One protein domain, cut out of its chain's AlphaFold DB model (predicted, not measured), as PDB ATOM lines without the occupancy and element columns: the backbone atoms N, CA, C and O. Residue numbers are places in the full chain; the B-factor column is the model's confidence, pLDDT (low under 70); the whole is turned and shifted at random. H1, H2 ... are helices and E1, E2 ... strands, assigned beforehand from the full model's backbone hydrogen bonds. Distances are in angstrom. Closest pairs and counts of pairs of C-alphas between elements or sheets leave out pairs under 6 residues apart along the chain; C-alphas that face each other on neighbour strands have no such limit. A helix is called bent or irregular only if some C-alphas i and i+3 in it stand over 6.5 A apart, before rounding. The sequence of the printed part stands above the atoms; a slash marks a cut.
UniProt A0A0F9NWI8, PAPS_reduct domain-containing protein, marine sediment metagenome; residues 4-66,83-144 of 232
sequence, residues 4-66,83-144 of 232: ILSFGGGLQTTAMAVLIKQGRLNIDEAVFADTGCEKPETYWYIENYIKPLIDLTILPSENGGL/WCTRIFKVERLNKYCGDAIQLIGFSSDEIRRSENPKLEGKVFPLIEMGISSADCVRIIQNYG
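Overview. This is residues 4 to 66 and 83 to 144 of the 232 residues of the protein "PAPS_reduct domain-containing protein" of marine sediment metagenome (UniProt A0A0F9NWI8). A small, strongly twisted sheet of four parallel strands has H3 over one face and H1 packed on the other, where H2 and H6 pack on H1. The short helices H4 and H5 meet past the E4 edge, off the sheet. The printed part has 125 residues, with elements in the order E1 H1 E2 H2 E3 H3 E4 H4 H5 H6; the sheet's order is E3 E2 E1 E4. The class is mixed, helices and strands; the whole is compact, with a radius of gyration of the C-alphas of 14.0 A and spans of 40 by 35 by 23 A.

Arrangement. Begin with the sheet: E1, residues 4 to 7, and E2, residues 29 to 34, are parallel neighbours, with N 5 and O 29 at 2.9 A. Beside E2 find E3, residues 56 to 60, an edge strand, with N 57 and O 30 at 2.9 A. Beside E1 find E4, residues 101 to 103, the other edge strand, with N 4 and O 101 at 2.8 A. H1, residues 11 to 21, and H2, residues 40 to 53, complete two strand-helix-strand units, parallel neighbour strands with a helix between: E1, H1, E2 and E2, H2, E3, both crossovers right-handed. H1 is on the sheet, at a height of 9.6 A. H3, residues 83 to 97, is on the opposite face at 7.8 A, over E2 and along the strands, 26 degrees from E2 on the local plane; the closest C-alphas, of Ala 33 and Lys 89, are 5.3 A apart. H2 only grazes the sheet and touches H1 with residues 50 to 53 alone, closest at C-alphas 21 and 53, 6.1 A. H6, residues 133 to 143, touches H1 at a steep tilt of 43 degrees, closest at C-alphas 15 and 136, 5.1 A. H4, residues 108 to 113, touches H5, residues 125 to 128, closest at C-alphas 108 and 127, 4.3 A. Every O i to N i+4 pair is within hydrogen-bond range in H1 and H6, against 7 of 10 in H2, 9 of 11 in H3 and 0 of 2 in H4, where 2 of 3 O i to N i+3 pairs are; H5 is too short for an i+4 pair.

Along the chain. Find C-alpha 4 at (156.901, 125.451, 123.086), where E1 begins. H1 runs 15.5 A, E2 15.7 A, H2 19.5 A, E3 12.4 A and H3 19.8 A; H6 runs 15.8 A to C-alpha 143 at (147.781, 113.739, 140.159). H2 and H3 are irregular, but only just: C-alphas 48 and 51, and 88 and 91, are 6.8 A apart; H4 is irregular, with C-alphas 109 and 112 8.2 A apart.

Size, cuts and confidence. The farthest C-alphas, of Asn 63 and Asn 142, are 40.4 A apart. Residues 67 to 82 are not printed; C-alphas 66 and 83 stand 10.2 A apart across the cut. The link from H4 to H5 is long, 11 residues. No printed residue has a pLDDT under 70.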
ATOM      1  N   ILE A   4     157.255 124.499 122.033       97.88
ATOM      2  CA  ILE A   4     156.901 125.451 123.086       97.88
ATOM      3  C   ILE A   4     155.422 125.318 123.434       97.88
ATOM      4  O   ILE A   4     154.553 125.482 122.576       97.88
ATOM      5  N   LEU A   5     155.124 125.062 124.707       98.06
ATOM      6  CA  LEU A   5     153.762 125.138 125.225       98.06
ATOM      7  C   LEU A   5     153.363 126.601 125.422       98.06
ATOM      8  O   LEU A   5     153.949 127.304 126.244       98.06
ATOM      9  N   SER A   6     152.315 127.036 124.722       97.56
ATOM     10  CA  SER A   6     151.619 128.285 125.044       97.56
ATOM     11  C   SER A   6     150.777 128.077 126.302       97.56
ATOM     12  O   SER A   6     149.626 127.641 126.233       97.56
ATOM     13  N   PHE A   7     151.367 128.347 127.464       97.62
ATOM     14  CA  PHE A   7     150.723 128.147 128.753       97.62
ATOM     15  C   PHE A   7     149.708 129.267 129.014       97.62
ATOM     16  O   PHE A   7     150.004 130.445 128.821       97.62
ATOM     17  N   GLY A   8     148.489 128.905 129.426       92.88
ATOM     18  CA  GLY A   8     147.372 129.840 129.605       92.88
ATOM     19  C   GLY A   8     146.963 130.068 131.059       92.88
ATOM     20  O   GLY A   8     146.197 130.992 131.316       92.88
ATOM     21  N   GLY A   9     147.458 129.248 131.993       92.31
ATOM     22  CA  GLY A   9     147.097 129.307 133.416       92.31
ATOM     23  C   GLY A   9     145.739 128.694 133.765       92.31
ATOM     24  O   GLY A   9     145.295 128.837 134.897       92.31
ATOM     25  N   GLY A  10     145.066 128.045 132.809       93.44
ATOM     26  CA  GLY A  10     143.736 127.456 132.989       93.44
ATOM     27  C   GLY A  10     143.742 125.929 133.025       93.44
ATOM     28  O   GLY A  10     144.799 125.292 133.057       93.44
ATOM     29  N   LEU A  11     142.541 125.348 132.967       95.88
ATOM     30  CA  LEU A  11     142.288 123.907 133.045       95.88
ATOM     31  C   LEU A  11     143.127 123.089 132.053       95.88
ATOM     32  O   LEU A  11     143.920 122.248 132.477       95.88
ATOM     33  N   GLN A  12     142.994 123.351 130.747       97.44
ATOM     34  CA  GLN A  12     143.646 122.534 129.719       97.44
ATOM     35  C   GLN A  12     145.174 122.572 129.850       97.44
ATOM     36  O   GLN A  12     145.831 121.535 129.856       97.44
ATOM     37  N   THR A  13     145.766 123.760 130.011       97.44
ATOM     38  CA  THR A  13     147.230 123.880 130.102       97.44
ATOM     39  C   THR A  13     147.785 123.347 131.421       97.44
ATOM     40  O   THR A  13     148.926 122.897 131.451       97.44
ATOM     41  N   THR A  14     146.986 123.325 132.491       98.06
ATOM     42  CA  THR A  14     147.352 122.662 133.754       98.06
ATOM     43  C   THR A  14     147.352 121.143 133.602       98.06
ATOM     44  O   THR A  14     148.310 120.493 134.015       98.06
ATOM     45  N   ALA A  15     146.351 120.567 132.928       98.31
ATOM     46  CA  ALA A  15     146.368 119.144 132.591       98.31
ATOM     47  C   ALA A  15     147.574 118.795 131.704       98.31
ATOM     48  O   ALA A  15     148.249 117.796 131.940       98.31
ATOM     49  N   MET A  16     147.924 119.654 130.738       98.44
ATOM     50  CA  MET A  16     149.151 119.484 129.952       98.44
ATOM     51  C   MET A  16     150.414 119.533 130.819       98.44
ATOM     52  O   MET A  16     151.296 118.710 130.608       98.44
ATOM     53  N   ALA A  17     150.502 120.431 131.808       98.38
ATOM     54  CA  ALA A  17     151.632 120.480 132.743       98.38
ATOM     55  C   ALA A  17     151.784 119.167 133.532       98.38
ATOM     56  O   ALA A  17     152.895 118.655 133.671       98.38
ATOM     57  N   VAL A  18     150.669 118.573 133.970       98.50
ATOM     58  CA  VAL A  18     150.658 117.242 134.598       98.50
ATOM     59  C   VAL A  18     151.151 116.166 133.625       98.50
ATOM     60  O   VAL A  18     152.022 115.371 133.979       98.50
ATOM     61  N   LEU A  19     150.655 116.156 132.383       98.44
ATOM     62  CA  LEU A  19     151.092 115.200 131.358       98.44
ATOM     63  C   LEU A  19     152.587 115.340 131.032       98.44
ATOM     64  O   LEU A  19     153.257 114.329 130.821       98.44
ATOM     65  N   ILE A  20     153.122 116.564 131.036       98.12
ATOM     66  CA  ILE A  20     154.557 116.836 130.870       98.12
ATOM     67  C   ILE A  20     155.343 116.251 132.040       98.12
ATOM     68  O   ILE A  20     156.287 115.494 131.829       98.12
ATOM     69  N   LYS A  21     154.916 116.523 133.280       97.75
ATOM     70  CA  LYS A  21     155.561 115.986 134.485       97.75
ATOM     71  C   LYS A  21     155.565 114.454 134.526       97.75
ATOM     72  O   LYS A  21     156.508 113.859 135.038       97.75
ATOM     73  N   GLN A  22     154.533 113.818 133.976       97.31
ATOM     74  CA  GLN A  22     154.423 112.362 133.854       97.31
ATOM     75  C   GLN A  22     155.213 111.773 132.667       97.31
ATOM     76  O   GLN A  22     155.178 110.561 132.469       97.31
ATOM     77  N   GLY A  23     155.882 112.594 131.849       96.75
ATOM     78  CA  GLY A  23     156.597 112.141 130.650       96.75
ATOM     79  C   GLY A  23     155.685 111.708 129.494       96.75
ATOM     80  O   GLY A  23     156.136 111.057 128.557       96.75
ATOM     81  N   ARG A  24     154.391 112.053 129.550       97.38
ATOM     82  CA  ARG A  24     153.384 111.717 128.524       97.38
ATOM     83  C   ARG A  24     153.259 112.781 127.435       97.38
ATOM     84  O   ARG A  24     152.661 112.516 126.398       97.38
ATOM     85  N   LEU A  25     153.807 113.974 127.667       96.69
ATOM     86  CA  LEU A  25     153.869 115.061 126.697       96.69
ATOM     87  C   LEU A  25     155.260 115.703 126.732       96.69
ATOM     88  O   LEU A  25     155.681 116.209 127.764       96.69
ATOM     89  N   ASN A  26     155.951 115.717 125.594       95.19
ATOM     90  CA  ASN A  26     157.301 116.274 125.497       95.19
ATOM     91  C   ASN A  26     157.283 117.695 124.922       95.19
ATOM     92  O   ASN A  26     156.746 117.936 123.829       95.19
ATOM     93  N   ILE A  27     157.909 118.613 125.657       96.44
ATOM     94  CA  ILE A  27     158.139 120.012 125.290       96.44
ATOM     95  C   ILE A  27     159.567 120.408 125.657       96.44
ATOM     96  O   ILE A  27     160.163 119.797 126.540       96.44
ATOM     97  N   ASP A  28     160.083 121.446 125.010       96.31
ATOM     98  CA  ASP A  28     161.362 122.049 125.384       96.31
ATOM     99  C   ASP A  28     161.175 123.196 126.386       96.31
ATOM    100  O   ASP A  28     162.072 123.479 127.169       96.31
ATOM    101  N   GLU A  29     160.029 123.884 126.348       96.06
ATOM    102  CA  GLU A  29     159.745 125.032 127.217       96.06
ATOM    103  C   GLU A  29     158.237 125.296 127.322       96.06
ATOM    104  O   GLU A  29     157.503 125.146 126.338       96.06
ATOM    105  N   ALA A  30     157.765 125.727 128.493       98.06
ATOM    106  CA  ALA A  30     156.438 126.312 128.653       98.06
ATOM    107  C   ALA A  30     156.545 127.824 128.848       98.06
ATOM    108  O   ALA A  30     157.386 128.307 129.601       98.06
ATOM    109  N   VAL A  31     155.674 128.578 128.175       98.25
ATOM    110  CA  VAL A  31     155.740 130.042 128.146       98.25
ATOM    111  C   VAL A  31     154.371 130.638 128.445       98.25
ATOM    112  O   VAL A  31     153.390 130.336 127.763       98.25
ATOM    113  N   PHE A  32     154.311 131.522 129.438       97.75
ATOM    114  CA  PHE A  32     153.116 132.257 129.839       97.75
ATOM    115  C   PHE A  32     153.234 133.735 129.461       97.75
ATOM    116  O   PHE A  32     154.064 134.465 130.005       97.75
ATOM    117  N   ALA A  33     152.386 134.198 128.540       97.06
ATOM    118  CA  ALA A  33     152.291 135.617 128.201       97.06
ATOM    119  C   ALA A  33     151.411 136.357 129.213       97.06
ATOM    120  O   ALA A  33     150.181 136.383 129.095       97.06
ATOM    121  N   ASP A  34     152.063 136.960 130.204       96.69
ATOM    122  CA  ASP A  34     151.392 137.650 131.292       96.69
ATOM    123  C   ASP A  34     150.922 139.043 130.863       96.69
ATOM    124  O   ASP A  34     151.714 139.910 130.487       96.69
ATOM    125  N   THR A  35     149.611 139.267 130.951       95.56
ATOM    126  CA  THR A  35     148.964 140.560 130.669       95.56
ATOM    127  C   THR A  35     149.152 141.588 131.789       95.56
ATOM    128  O   THR A  35     148.877 142.772 131.578       95.56
ATOM    129  N   GLY A  36     149.585 141.130 132.969       96.06
ATOM    130  CA  GLY A  36     149.617 141.888 134.219       96.06
ATOM    131  C   GLY A  36     148.233 142.087 134.845       96.06
ATOM    132  O   GLY A  36     148.055 142.976 135.673       96.06
ATOM    133  N   CYS A  37     147.216 141.355 134.386       96.94
ATOM    134  CA  CYS A  37     145.819 141.578 134.765       96.94
ATOM    135  C   CYS A  37     145.061 140.292 135.102       96.94
ATOM    136  O   CYS A  37     143.839 140.351 135.233       96.94
ATOM    137  N   GLU A  38     145.730 139.139 135.178       96.31
ATOM    138  CA  GLU A  38     145.087 137.877 135.569       96.31
ATOM    139  C   GLU A  38     144.559 137.959 137.006       96.31
ATOM    140  O   GLU A  38     144.985 138.803 137.795       96.31
ATOM    141  N   LYS A  39     143.587 137.110 137.341       94.56
ATOM    142  CA  LYS A  39     143.080 137.036 138.716       94.56
ATOM    143  C   LYS A  39     144.212 136.631 139.685       94.56
ATOM    144  O   LYS A  39     145.062 135.823 139.290       94.56
ATOM    145  N   PRO A  40     144.214 137.119 140.941       95.19
ATOM    146  CA  PRO A  40     145.216 136.744 141.944       95.19
ATOM    147  C   PRO A  40     145.385 135.227 142.109       95.19
ATOM    148  O   PRO A  40     146.503 134.737 142.236       95.19
ATOM    149  N   GLU A  41     144.296 134.468 142.013       93.50
ATOM    150  CA  GLU A  41     144.267 133.008 142.109       93.50
ATOM    151  C   GLU A  41     145.010 132.338 140.963       93.50
ATOM    152  O   GLU A  41     145.652 131.317 141.179       93.50
ATOM    153  N   THR A  42     144.969 132.912 139.756       94.69
ATOM    154  CA  THR A  42     145.748 132.401 138.625       94.69
ATOM    155  C   THR A  42     147.240 132.522 138.927       94.69
ATOM    156  O   THR A  42     147.981 131.558 138.751       94.69
ATOM    157  N   TYR A  43     147.687 133.682 139.419       96.44
ATOM    158  CA  TYR A  43     149.091 133.887 139.783       96.44
ATOM    159  C   TYR A  43     149.512 132.988 140.944       96.44
ATOM    160  O   TYR A  43     150.559 132.346 140.877       96.44
ATOM    161  N   TRP A  44     148.675 132.890 141.978       96.25
ATOM    162  CA  TRP A  44     148.921 132.015 143.118       96.25
ATOM    163  C   TRP A  44     149.023 130.546 142.689       96.25
ATOM    164  O   TRP A  44     149.958 129.858 143.094       96.25
ATOM    165  N   TYR A  45     148.125 130.075 141.821       96.62
ATOM    166  CA  TYR A  45     148.145 128.703 141.315       96.62
ATOM    167  C   TYR A  45     149.401 128.427 140.476       96.62
ATOM    168  O   TYR A  45     150.030 127.375 140.611       96.62
ATOM    169  N   ILE A  46     149.808 129.383 139.632       96.88
ATOM    170  CA  ILE A  46     151.048 129.281 138.856       96.88
ATOM    171  C   ILE A  46     152.259 129.130 139.783       96.88
ATOM    172  O   ILE A  46     153.080 128.239 139.563       96.88
ATOM    173  N   GLU A  47     152.358 129.967 140.814       96.69
ATOM    174  CA  GLU A  47     153.495 129.963 141.734       96.69
ATOM    175  C   GLU A  47     153.567 128.678 142.565       96.69
ATOM    176  O   GLU A  47     154.628 128.072 142.677       96.69
ATOM    177  N   ASN A  48     152.433 128.241 143.119       96.31
ATOM    178  CA  ASN A  48     152.405 127.167 144.113       96.31
ATOM    179  C   ASN A  48     152.267 125.766 143.506       96.31
ATOM    180  O   ASN A  48     152.683 124.798 144.138       96.31
ATOM    181  N   TYR A  49     151.702 125.640 142.300       96.88
ATOM    182  CA  TYR A  49     151.481 124.337 141.667       96.88
ATOM    183  C   TYR A  49     152.211 124.179 140.341       96.88
ATOM    184  O   TYR A  49     152.831 123.145 140.126       96.88
ATOM    185  N   ILE A  50     152.195 125.174 139.452       97.69
ATOM    186  CA  ILE A  50     152.749 124.992 138.100       97.69
ATOM    187  C   ILE A  50     154.273 125.057 138.080       97.69
ATOM    188  O   ILE A  50     154.901 124.151 137.536       97.69
ATOM    189  N   LYS A  51     154.878 126.093 138.673       96.75
ATOM    190  CA  LYS A  51     156.343 126.243 138.698       96.75
ATOM    191  C   LYS A  51     157.070 125.062 139.370       96.75
ATOM    192  O   LYS A  51     158.131 124.683 138.884       96.75
ATOM    193  N   PRO A  52     156.528 124.422 140.427       96.50
ATOM    194  CA  PRO A  52     157.109 123.183 140.958       96.50
ATOM    195  C   PRO A  52     156.990 121.965 140.025       96.50
ATOM    196  O   PRO A  52     157.758 121.007 140.154       96.50
ATOM    197  N   LEU A  53     156.016 121.958 139.106       95.38
ATOM    198  CA  LEU A  53     155.777 120.844 138.183       95.38
ATOM    199  C   LEU A  53     156.660 120.921 136.944       95.38
ATOM    200  O   LEU A  53     157.227 119.902 136.544       95.38
ATOM    201  N   ILE A  54     156.743 122.101 136.333       96.19
ATOM    202  CA  ILE A  54     157.394 122.328 135.044       96.19
ATOM    203  C   ILE A  54     158.184 123.636 135.054       96.19
ATOM    204  O   ILE A  54     157.825 124.579 135.759       96.19
ATOM    205  N   ASP A  55     159.218 123.709 134.218       93.69
ATOM    206  CA  ASP A  55     159.892 124.977 133.946       93.69
ATOM    207  C   ASP A  55     158.965 125.891 133.131       93.69
ATOM    208  O   ASP A  55     158.467 125.506 132.066       93.69
ATOM    209  N   LEU A  56     158.681 127.076 133.672       97.56
ATOM    210  CA  LEU A  56     157.708 128.015 133.126       97.56
ATOM    211  C   LEU A  56     158.320 129.408 132.995       97.56
ATOM    212  O   LEU A  56     158.475 130.140 133.977       97.56
ATOM    213  N   THR A  57     158.543 129.821 131.752       97.62
ATOM    214  CA  THR A  57     158.966 131.177 131.415       97.62
ATOM    215  C   THR A  57     157.776 132.129 131.466       97.62
ATOM    216  O   THR A  57     156.793 131.972 130.738       97.62
ATOM    217  N   ILE A  58     157.874 133.168 132.296       97.44
ATOM    218  CA  ILE A  58     156.896 134.258 132.342       97.44
ATOM    219  C   ILE A  58     157.366 135.388 131.425       97.44
ATOM    220  O   ILE A  58     158.451 135.933 131.610       97.44
ATOM    221  N   LEU A  59     156.529 135.774 130.461       96.50
ATOM    222  CA  LEU A  59     156.747 136.941 129.608       96.50
ATOM    223  C   LEU A  59     155.909 138.120 130.128       96.50
ATOM    224  O   LEU A  59     154.742 138.245 129.733       96.50
ATOM    225  N   PRO A  60     156.469 139.006 130.977       94.94
ATOM    226  CA  PRO A  60     155.737 140.130 131.556       94.94
ATOM    227  C   PRO A  60     155.405 141.171 130.491       94.94
ATOM    228  O   PRO A  60     156.234 141.462 129.621       94.94
ATOM    229  N   SER A  61     154.195 141.724 130.529       92.00
ATOM    230  CA  SER A  61     153.773 142.736 129.558       92.00
ATOM    231  C   SER A  61     154.629 144.005 129.591       92.00
ATOM    232  O   SER A  61     155.066 144.470 130.639       92.00
ATOM    233  N   GLU A  62     154.809 144.604 128.415       89.81
ATOM    234  CA  GLU A  62     155.492 145.888 128.239       89.81
ATOM    235  C   GLU A  62     154.541 147.071 128.515       89.81
ATOM    236  O   GLU A  62     153.318 146.925 128.479       89.81
ATOM    237  N   ASN A  63     155.098 148.266 128.753       90.31
ATOM    238  CA  ASN A  63     154.352 149.531 128.874       90.31
ATOM    239  C   ASN A  63     153.214 149.526 129.918       90.31
ATOM    240  O   ASN A  63     152.185 150.172 129.722       90.31
ATOM    241  N   GLY A  64     153.380 148.786 131.020       89.25
ATOM    242  CA  GLY A  64     152.379 148.686 132.090       89.25
ATOM    243  C   GLY A  64     151.218 147.724 131.805       89.25
ATOM    244  O   GLY A  64     150.275 147.653 132.591       89.25
ATOM    245  N   GLY A  65     151.272 146.972 130.702       95.38
ATOM    246  CA  GLY A  65     150.334 145.890 130.415       95.38
ATOM    247  C   GLY A  65     148.938 146.318 129.985       95.38
ATOM    248  O   GLY A  65     148.693 147.445 129.543       95.38
ATOM    249  N   LEU A  66     148.011 145.359 130.047       97.00
ATOM    250  CA  LEU A  66     146.683 145.506 129.452       97.00
ATOM    251  C   LEU A  66     145.876 146.630 130.116       97.00
ATOM    252  O   LEU A  66     145.210 147.399 129.422       97.00
ATOM    253  N   TRP A  83     141.027 142.201 120.836       94.12
ATOM    254  CA  TRP A  83     142.343 142.819 120.647       94.12
ATOM    255  C   TRP A  83     143.294 142.552 121.821       94.12
ATOM    256  O   TRP A  83     144.496 142.428 121.601       94.12
ATOM    257  N   CYS A  84     142.778 142.393 123.045       94.75
ATOM    258  CA  CYS A  84     143.595 142.093 124.220       94.75
ATOM    259  C   CYS A  84     144.319 140.746 124.078       94.75
ATOM    260  O   CYS A  84     145.531 140.678 124.257       94.75
ATOM    261  N   THR A  85     143.608 139.694 123.663       93.25
ATOM    262  CA  THR A  85     144.197 138.377 123.391       93.25
ATOM    263  C   THR A  85     145.188 138.456 122.240       93.25
ATOM    264  O   THR A  85     146.268 137.876 122.318       93.25
ATOM    265  N   ARG A  86     144.847 139.184 121.174       93.38
ATOM    266  CA  ARG A  86     145.720 139.319 120.008       93.38
ATOM    267  C   ARG A  86     147.049 139.997 120.367       93.38
ATOM    268  O   ARG A  86     148.090 139.389 120.162       93.38
ATOM    269  N   ILE A  87     147.001 141.200 120.939       94.25
ATOM    270  CA  ILE A  87     148.183 142.038 121.206       94.25
ATOM    271  C   ILE A  87     148.998 141.485 122.379       94.25
ATOM    272  O   ILE A  87     150.208 141.309 122.274       94.25
ATOM    273  N   PHE A  88     148.343 141.190 123.506       95.56
ATOM    274  CA  PHE A  88     149.051 140.889 124.753       95.56
ATOM    275  C   PHE A  88     149.381 139.405 124.926       95.56
ATOM    276  O   PHE A  88     150.260 139.085 125.723       95.56
ATOM    277  N   LYS A  89     148.723 138.503 124.181       93.38
ATOM    278  CA  LYS A  89     149.002 137.057 124.240       93.38
ATOM    279  C   LYS A  89     149.558 136.515 122.925       93.38
ATOM    280  O   LYS A  89     150.699 136.071 122.892       93.38
ATOM    281  N   VAL A  90     148.785 136.552 121.840       93.50
ATOM    282  CA  VAL A  90     149.119 135.833 120.594       93.50
ATOM    283  C   VAL A  90     150.335 136.422 119.883       93.50
ATOM    284  O   VAL A  90     151.274 135.689 119.596       93.50
ATOM    285  N   GLU A  91     150.342 137.725 119.604       94.38
ATOM    286  CA  GLU A  91     151.459 138.392 118.916       94.38
ATOM    287  C   GLU A  91     152.751 138.285 119.739       94.38
ATOM    288  O   GLU A  91     153.821 138.015 119.196       94.38
ATOM    289  N   ARG A  92     152.635 138.403 121.065       94.69
ATOM    290  CA  ARG A  92     153.742 138.251 122.018       94.69
ATOM    291  C   ARG A  92     154.328 136.841 122.009       94.69
ATOM    292  O   ARG A  92     155.540 136.696 121.875       94.69
ATOM    293  N   LEU A  93     153.482 135.813 122.099       94.75
ATOM    294  CA  LEU A  93     153.918 134.417 122.034       94.75
ATOM    295  C   LEU A  93     154.516 134.080 120.673       94.75
ATOM    296  O   LEU A  93     155.579 133.476 120.628       94.75
ATOM    297  N   ASN A  94     153.896 134.510 119.573       94.94
ATOM    298  CA  ASN A  94     154.437 134.278 118.234       94.94
ATOM    299  C   ASN A  94     155.823 134.921 118.072       94.94
ATOM    300  O   ASN A  94     156.736 134.267 117.576       94.94
ATOM    301  N   LYS A  95     156.005 136.163 118.546       95.19
ATOM    302  CA  LYS A  95     157.309 136.843 118.527       95.19
ATOM    303  C   LYS A  95     158.361 136.093 119.345       95.19
ATOM    304  O   LYS A  95     159.497 135.994 118.901       95.19
ATOM    305  N   TYR A  96     157.995 135.585 120.523       95.50
ATOM    306  CA  TYR A  96     158.912 134.814 121.366       95.50
ATOM    307  C   TYR A  96     159.266 133.455 120.751       95.50
ATOM    308  O   TYR A  96     160.422 133.049 120.760       95.50
ATOM    309  N   CYS A  97     158.269 132.752 120.211       94.69
ATOM    310  CA  CYS A  97     158.446 131.402 119.691       94.69
ATOM    311  C   CYS A  97     159.242 131.376 118.381       94.69
ATOM    312  O   CYS A  97     159.942 130.396 118.136       94.69
ATOM    313  N   GLY A  98     159.138 132.415 117.542       94.81
ATOM    314  CA  GLY A  98     159.748 132.414 116.211       94.81
ATOM    315  C   GLY A  98     159.304 131.184 115.415       94.81
ATOM    316  O   GLY A  98     158.109 130.911 115.320       94.81
ATOM    317  N   ASP A  99     160.274 130.406 114.932       94.69
ATOM    318  CA  ASP A  99     160.042 129.176 114.159       94.69
ATOM    319  C   ASP A  99     159.770 127.932 115.031       94.69
ATOM    320  O   ASP A  99     159.739 126.809 114.530       94.69
ATOM    321  N   ALA A 100     159.616 128.068 116.352       96.56
ATOM    322  CA  ALA A 100     159.289 126.936 117.216       96.56
ATOM    323  C   ALA A 100     157.870 126.396 116.955       96.56
ATOM    324  O   ALA A 100     156.927 127.141 116.682       96.56
ATOM    325  N   ILE A 101     157.696 125.083 117.133       96.69
ATOM    326  CA  ILE A 101     156.386 124.431 117.094       96.69
ATOM    327  C   ILE A 101     155.622 124.826 118.355       96.69
ATOM    328  O   ILE A 101     156.024 124.480 119.467       96.69
ATOM    329  N   GLN A 102     154.505 125.528 118.186       97.56
ATOM    330  CA  GLN A 102     153.667 125.960 119.299       97.56
ATOM    331  C   GLN A 102     152.584 124.928 119.606       97.56
ATOM    332  O   GLN A 102     151.812 124.548 118.726       97.56
ATOM    333  N   LEU A 103     152.502 124.515 120.868       98.12
ATOM    334  CA  LEU A 103     151.472 123.618 121.378       98.12
ATOM    335  C   LEU A 103     150.378 124.444 122.060       98.12
ATOM    336  O   LEU A 103     150.673 125.267 122.933       98.12
ATOM    337  N   ILE A 104     149.123 124.205 121.678       97.50
ATOM    338  CA  ILE A 104     147.937 124.890 122.202       97.50
ATOM    339  C   ILE A 104     147.035 123.884 122.927       97.50
ATOM    340  O   ILE A 104     146.715 122.822 122.397       97.50
ATOM    341  N   GLY A 105     146.595 124.235 124.136       96.00
ATOM    342  CA  GLY A 105     145.706 123.406 124.953       96.00
ATOM    343  C   GLY A 105     144.229 123.590 124.616       96.00
ATOM    344  O   GLY A 105     143.501 124.166 125.418       96.00
ATOM    345  N   PHE A 106     143.789 123.131 123.446       97.12
ATOM    346  CA  PHE A 106     142.362 122.895 123.180       97.12
ATOM    347  C   PHE A 106     142.050 121.435 123.447       97.12
ATOM    348  O   PHE A 106     142.820 120.580 123.019       97.12
ATOM    349  N   SER A 107     140.962 121.161 124.161       97.00
ATOM    350  CA  SER A 107     140.496 119.799 124.419       97.00
ATOM    351  C   SER A 107     139.742 119.218 123.215       97.00
ATOM    352  O   SER A 107     139.408 119.931 122.266       97.00
ATOM    353  N   SER A 108     139.475 117.911 123.232       96.94
ATOM    354  CA  SER A 108     138.786 117.205 122.141       96.94
ATOM    355  C   SER A 108     137.360 117.717 121.885       96.94
ATOM    356  O   SER A 108     136.934 117.800 120.734       96.94
ATOM    357  N   ASP A 109     136.654 118.164 122.924       96.06
ATOM    358  CA  ASP A 109     135.347 118.834 122.849       96.06
ATOM    359  C   ASP A 109     135.415 120.263 122.271       96.06
ATOM    360  O   ASP A 109     134.394 120.851 121.911       96.06
ATOM    361  N   GLU A 110     136.620 120.809 122.090       93.19
ATOM    362  CA  GLU A 110     136.879 122.121 121.497       93.19
ATOM    363  C   GLU A 110     137.463 122.043 120.074       93.19
ATOM    364  O   GLU A 110     137.981 123.042 119.568       93.19
ATOM    365  N   ILE A 111     137.359 120.893 119.392       94.81
ATOM    366  CA  ILE A 111     138.017 120.633 118.095       94.81
ATOM    367  C   ILE A 111     137.754 121.704 117.027       94.81
ATOM    368  O   ILE A 111     138.656 122.101 116.301       94.81
ATOM    369  N   ARG A 112     136.557 122.300 116.990       94.69
ATOM    370  CA  ARG A 112     136.230 123.377 116.030       94.69
ATOM    371  C   ARG A 112     137.141 124.603 116.179       94.69
ATOM    372  O   ARG A 112     137.297 125.385 115.248       94.69
ATOM    373  N   ARG A 113     137.757 124.807 117.352       91.12
ATOM    374  CA  ARG A 113     138.699 125.911 117.591       91.12
ATOM    375  C   ARG A 113     140.033 125.708 116.868       91.12
ATOM    376  O   ARG A 113     140.671 126.714 116.555       91.12
ATOM    377  N   SER A 114     140.455 124.464 116.604       92.88
ATOM    378  CA  SER A 114     141.714 124.176 115.896       92.88
ATOM    379  C   SER A 114     141.623 124.419 114.390       92.88
ATOM    380  O   SER A 114     142.647 124.616 113.750       92.88
ATOM    381  N   GLU A 115     140.413 124.487 113.829       92.81
ATOM    382  CA  GLU A 115     140.160 124.747 112.400       92.81
ATOM    383  C   GLU A 115     140.416 126.210 111.989       92.81
ATOM    384  O   GLU A 115     140.269 126.580 110.826       92.81
ATOM    385  N   ASN A 116     140.784 127.079 112.936       91.38
ATOM    386  CA  ASN A 116     141.061 128.481 112.656       91.38
ATOM    387  C   ASN A 116     142.339 128.625 111.804       91.38
ATOM    388  O   ASN A 116     143.418 128.304 112.307       91.38
ATOM    389  N   PRO A 117     142.271 129.219 110.593       91.56
ATOM    390  CA  PRO A 117     143.440 129.376 109.721       91.56
ATOM    391  C   PRO A 117     144.612 130.126 110.370       91.56
ATOM    392  O   PRO A 117     145.766 129.909 110.030       91.56
ATOM    393  N   LYS A 118     144.350 130.983 111.369       88.50
ATOM    394  CA  LYS A 118     145.399 131.699 112.122       88.50
ATOM    395  C   LYS A 118     146.249 130.793 113.023       88.50
ATOM    396  O   LYS A 118     147.173 131.285 113.670       88.50
ATOM    397  N   LEU A 119     145.895 129.516 113.142       91.69
ATOM    398  CA  LEU A 119     146.599 128.514 113.938       91.69
ATOM    399  C   LEU A 119     147.340 127.492 113.067       91.69
ATOM    400  O   LEU A 119     147.798 126.479 113.591       91.69
ATOM    401  N   GLU A 120     147.477 127.752 111.765       90.75
ATOM    402  CA  GLU A 120     148.289 126.932 110.869       90.75
ATOM    403  C   GLU A 120     149.706 126.720 111.440       90.75
ATOM    404  O   GLU A 120     150.321 127.638 111.990       90.75
ATOM    405  N   GLY A 121     150.197 125.480 111.372       91.50
ATOM    406  CA  GLY A 121     151.501 125.081 111.917       91.50
ATOM    407  C   GLY A 121     151.551 124.862 113.437       91.50
ATOM    408  O   GLY A 121     152.604 124.485 113.956       91.50
ATOM    409  N   LYS A 122     150.446 125.068 114.167       96.06
ATOM    410  CA  LYS A 122     150.355 124.770 115.608       96.06
ATOM    411  C   LYS A 122     149.875 123.338 115.862       96.06
ATOM    412  O   LYS A 122     149.182 122.745 115.042       96.06
ATOM    413  N   VAL A 123     150.250 122.799 117.020       97.31
ATOM    414  CA  VAL A 123     149.949 121.427 117.466       97.31
ATOM    415  C   VAL A 123     148.923 121.464 118.598       97.31
ATOM    416  O   VAL A 123     148.966 122.369 119.440       97.31
ATOM    417  N   PHE A 124     148.033 120.471 118.654       98.06
ATOM    418  CA  PHE A 124     146.927 120.417 119.620       98.06
ATOM    419  C   PHE A 124     146.934 119.089 120.391       98.06
ATOM    420  O   PHE A 124     146.115 118.209 120.123       98.06
ATOM    421  N   PRO A 125     147.837 118.921 121.378       98.00
ATOM    422  CA  PRO A 125     148.109 117.610 121.963       98.00
ATOM    423  C   PRO A 125     146.893 116.950 122.612       98.00
ATOM    424  O   PRO A 125     146.721 115.744 122.505       98.00
ATOM    425  N   LEU A 126     146.028 117.722 123.275       98.38
ATOM    426  CA  LEU A 126     144.856 117.145 123.934       98.38
ATOM    427  C   LEU A 126     143.824 116.637 122.915       98.38
ATOM    428  O   LEU A 126     143.242 115.583 123.144       98.38
ATOM    429  N   ILE A 127     143.649 117.320 121.775       98.06
ATOM    430  CA  ILE A 127     142.820 116.826 120.661       98.06
ATOM    431  C   ILE A 127     143.416 115.530 120.101       98.06
ATOM    432  O   ILE A 127     142.699 114.542 119.969       98.06
ATOM    433  N   GLU A 128     144.724 115.509 119.828       97.44
ATOM    434  CA  GLU A 128     145.436 114.331 119.302       97.44
ATOM    435  C   GLU A 128     145.339 113.119 120.242       97.44
ATOM    436  O   GLU A 128     145.258 111.978 119.792       97.44
ATOM    437  N   MET A 129     145.307 113.366 121.553       98.06
ATOM    438  CA  MET A 129     145.156 112.344 122.589       98.06
ATOM    439  C   MET A 129     143.689 112.006 122.912       98.06
ATOM    440  O   MET A 129     143.448 111.151 123.762       98.06
ATOM    441  N   GLY A 130     142.712 112.676 122.292       97.94
ATOM    442  CA  GLY A 130     141.284 112.490 122.574       97.94
ATOM    443  C   GLY A 130     140.829 112.978 123.957       97.94
ATOM    444  O   GLY A 130     139.762 112.584 124.418       97.94
ATOM    445  N   ILE A 131     141.606 113.833 124.624       98.25
ATOM    446  CA  ILE A 131     141.373 114.297 126.000       98.25
ATOM    447  C   ILE A 131     140.363 115.449 126.010       98.25
ATOM    448  O   ILE A 131     140.632 116.525 125.468       98.25
ATOM    449  N   SER A 132     139.223 115.241 126.672       97.88
ATOM    450  CA  SER A 132     138.181 116.260 126.858       97.88
ATOM    451  C   SER A 132     138.474 117.215 128.024       97.88
ATOM    452  O   SER A 132     139.366 116.984 128.846       97.88
ATOM    453  N   SER A 133     137.682 118.280 128.158       93.81
ATOM    454  CA  SER A 133     137.706 119.164 129.333       93.81
ATOM    455  C   SER A 133     137.452 118.397 130.641       93.81
ATOM    456  O   SER A 133     138.115 118.651 131.646       93.81
ATOM    457  N   ALA A 134     136.549 117.410 130.628       96.00
ATOM    458  CA  ALA A 134     136.278 116.560 131.790       96.00
ATOM    459  C   ALA A 134     137.461 115.629 132.111       96.00
ATOM    460  O   ALA A 134     137.789 115.411 133.275       96.00
ATOM    461  N   ASP A 135     138.156 115.119 131.089       97.94
ATOM    462  CA  ASP A 135     139.403 114.374 131.297       97.94
ATOM    463  C   ASP A 135     140.496 115.257 131.899       97.94
ATOM    464  O   ASP A 135     141.239 114.795 132.759       97.94
ATOM    465  N   CYS A 136     140.586 116.531 131.499       97.94
ATOM    466  CA  CYS A 136     141.550 117.467 132.079       97.94
ATOM    467  C   CYS A 136     141.353 117.608 133.594       97.94
ATOM    468  O   CYS A 136     142.334 117.595 134.335       97.94
ATOM    469  N   VAL A 137     140.101 117.694 134.054       96.50
ATOM    470  CA  VAL A 137     139.765 117.729 135.486       96.50
ATOM    471  C   VAL A 137     140.270 116.464 136.186       96.50
ATOM    472  O   VAL A 137     141.060 116.560 137.127       96.50
ATOM    473  N   ARG A 138     139.921 115.285 135.652       97.50
ATOM    474  CA  ARG A 138     140.364 113.992 136.196       97.50
ATOM    475  C   ARG A 138     141.883 113.852 136.230       97.50
ATOM    476  O   ARG A 138     142.427 113.355 137.208       97.50
ATOM    477  N   ILE A 139     142.588 114.283 135.182       98.25
ATOM    478  CA  ILE A 139     144.058 114.237 135.106       98.25
ATOM    479  C   ILE A 139     144.684 115.039 136.252       98.25
ATOM    480  O   ILE A 139     145.618 114.559 136.893       98.25
ATOM    481  N   ILE A 140     144.163 116.237 136.522       97.50
ATOM    482  CA  ILE A 140     144.671 117.132 137.570       97.50
ATOM    483  C   ILE A 140     144.396 116.544 138.959       97.50
ATOM    484  O   ILE A 140     145.317 116.431 139.771       97.50
ATOM    485  N   GLN A 141     143.163 116.105 139.209       96.81
ATOM    486  CA  GLN A 141     142.767 115.530 140.497       96.81
ATOM    487  C   GLN A 141     143.487 114.211 140.794       96.81
ATOM    488  O   GLN A 141     143.980 114.028 141.903       96.81
ATOM    489  N   ASN A 142     143.629 113.320 139.807       97.81
ATOM    490  CA  ASN A 142     144.346 112.049 139.971       97.81
ATOM    491  C   ASN A 142     145.841 112.246 140.246       97.81
ATOM    492  O   ASN A 142     146.471 111.388 140.860       97.81
ATOM    493  N   TYR A 143     146.419 113.359 139.793       97.69
ATOM    494  CA  TYR A 143     147.781 113.739 140.159       97.69
ATOM    495  C   TYR A 143     147.869 114.312 141.591       97.69
ATOM    496  O   TYR A 143     148.957 114.393 142.153       97.69
ATOM    497  N   GLY A 144     146.735 114.669 142.201       96.56
ATOM    498  CA  GLY A 144     146.649 115.203 143.561       96.56
ATOM    499  C   GLY A 144     146.640 116.731 143.639       96.56
ATOM    500  O   GLY A 144     146.947 117.282 144.693       96.56
TER     501      GLY A 144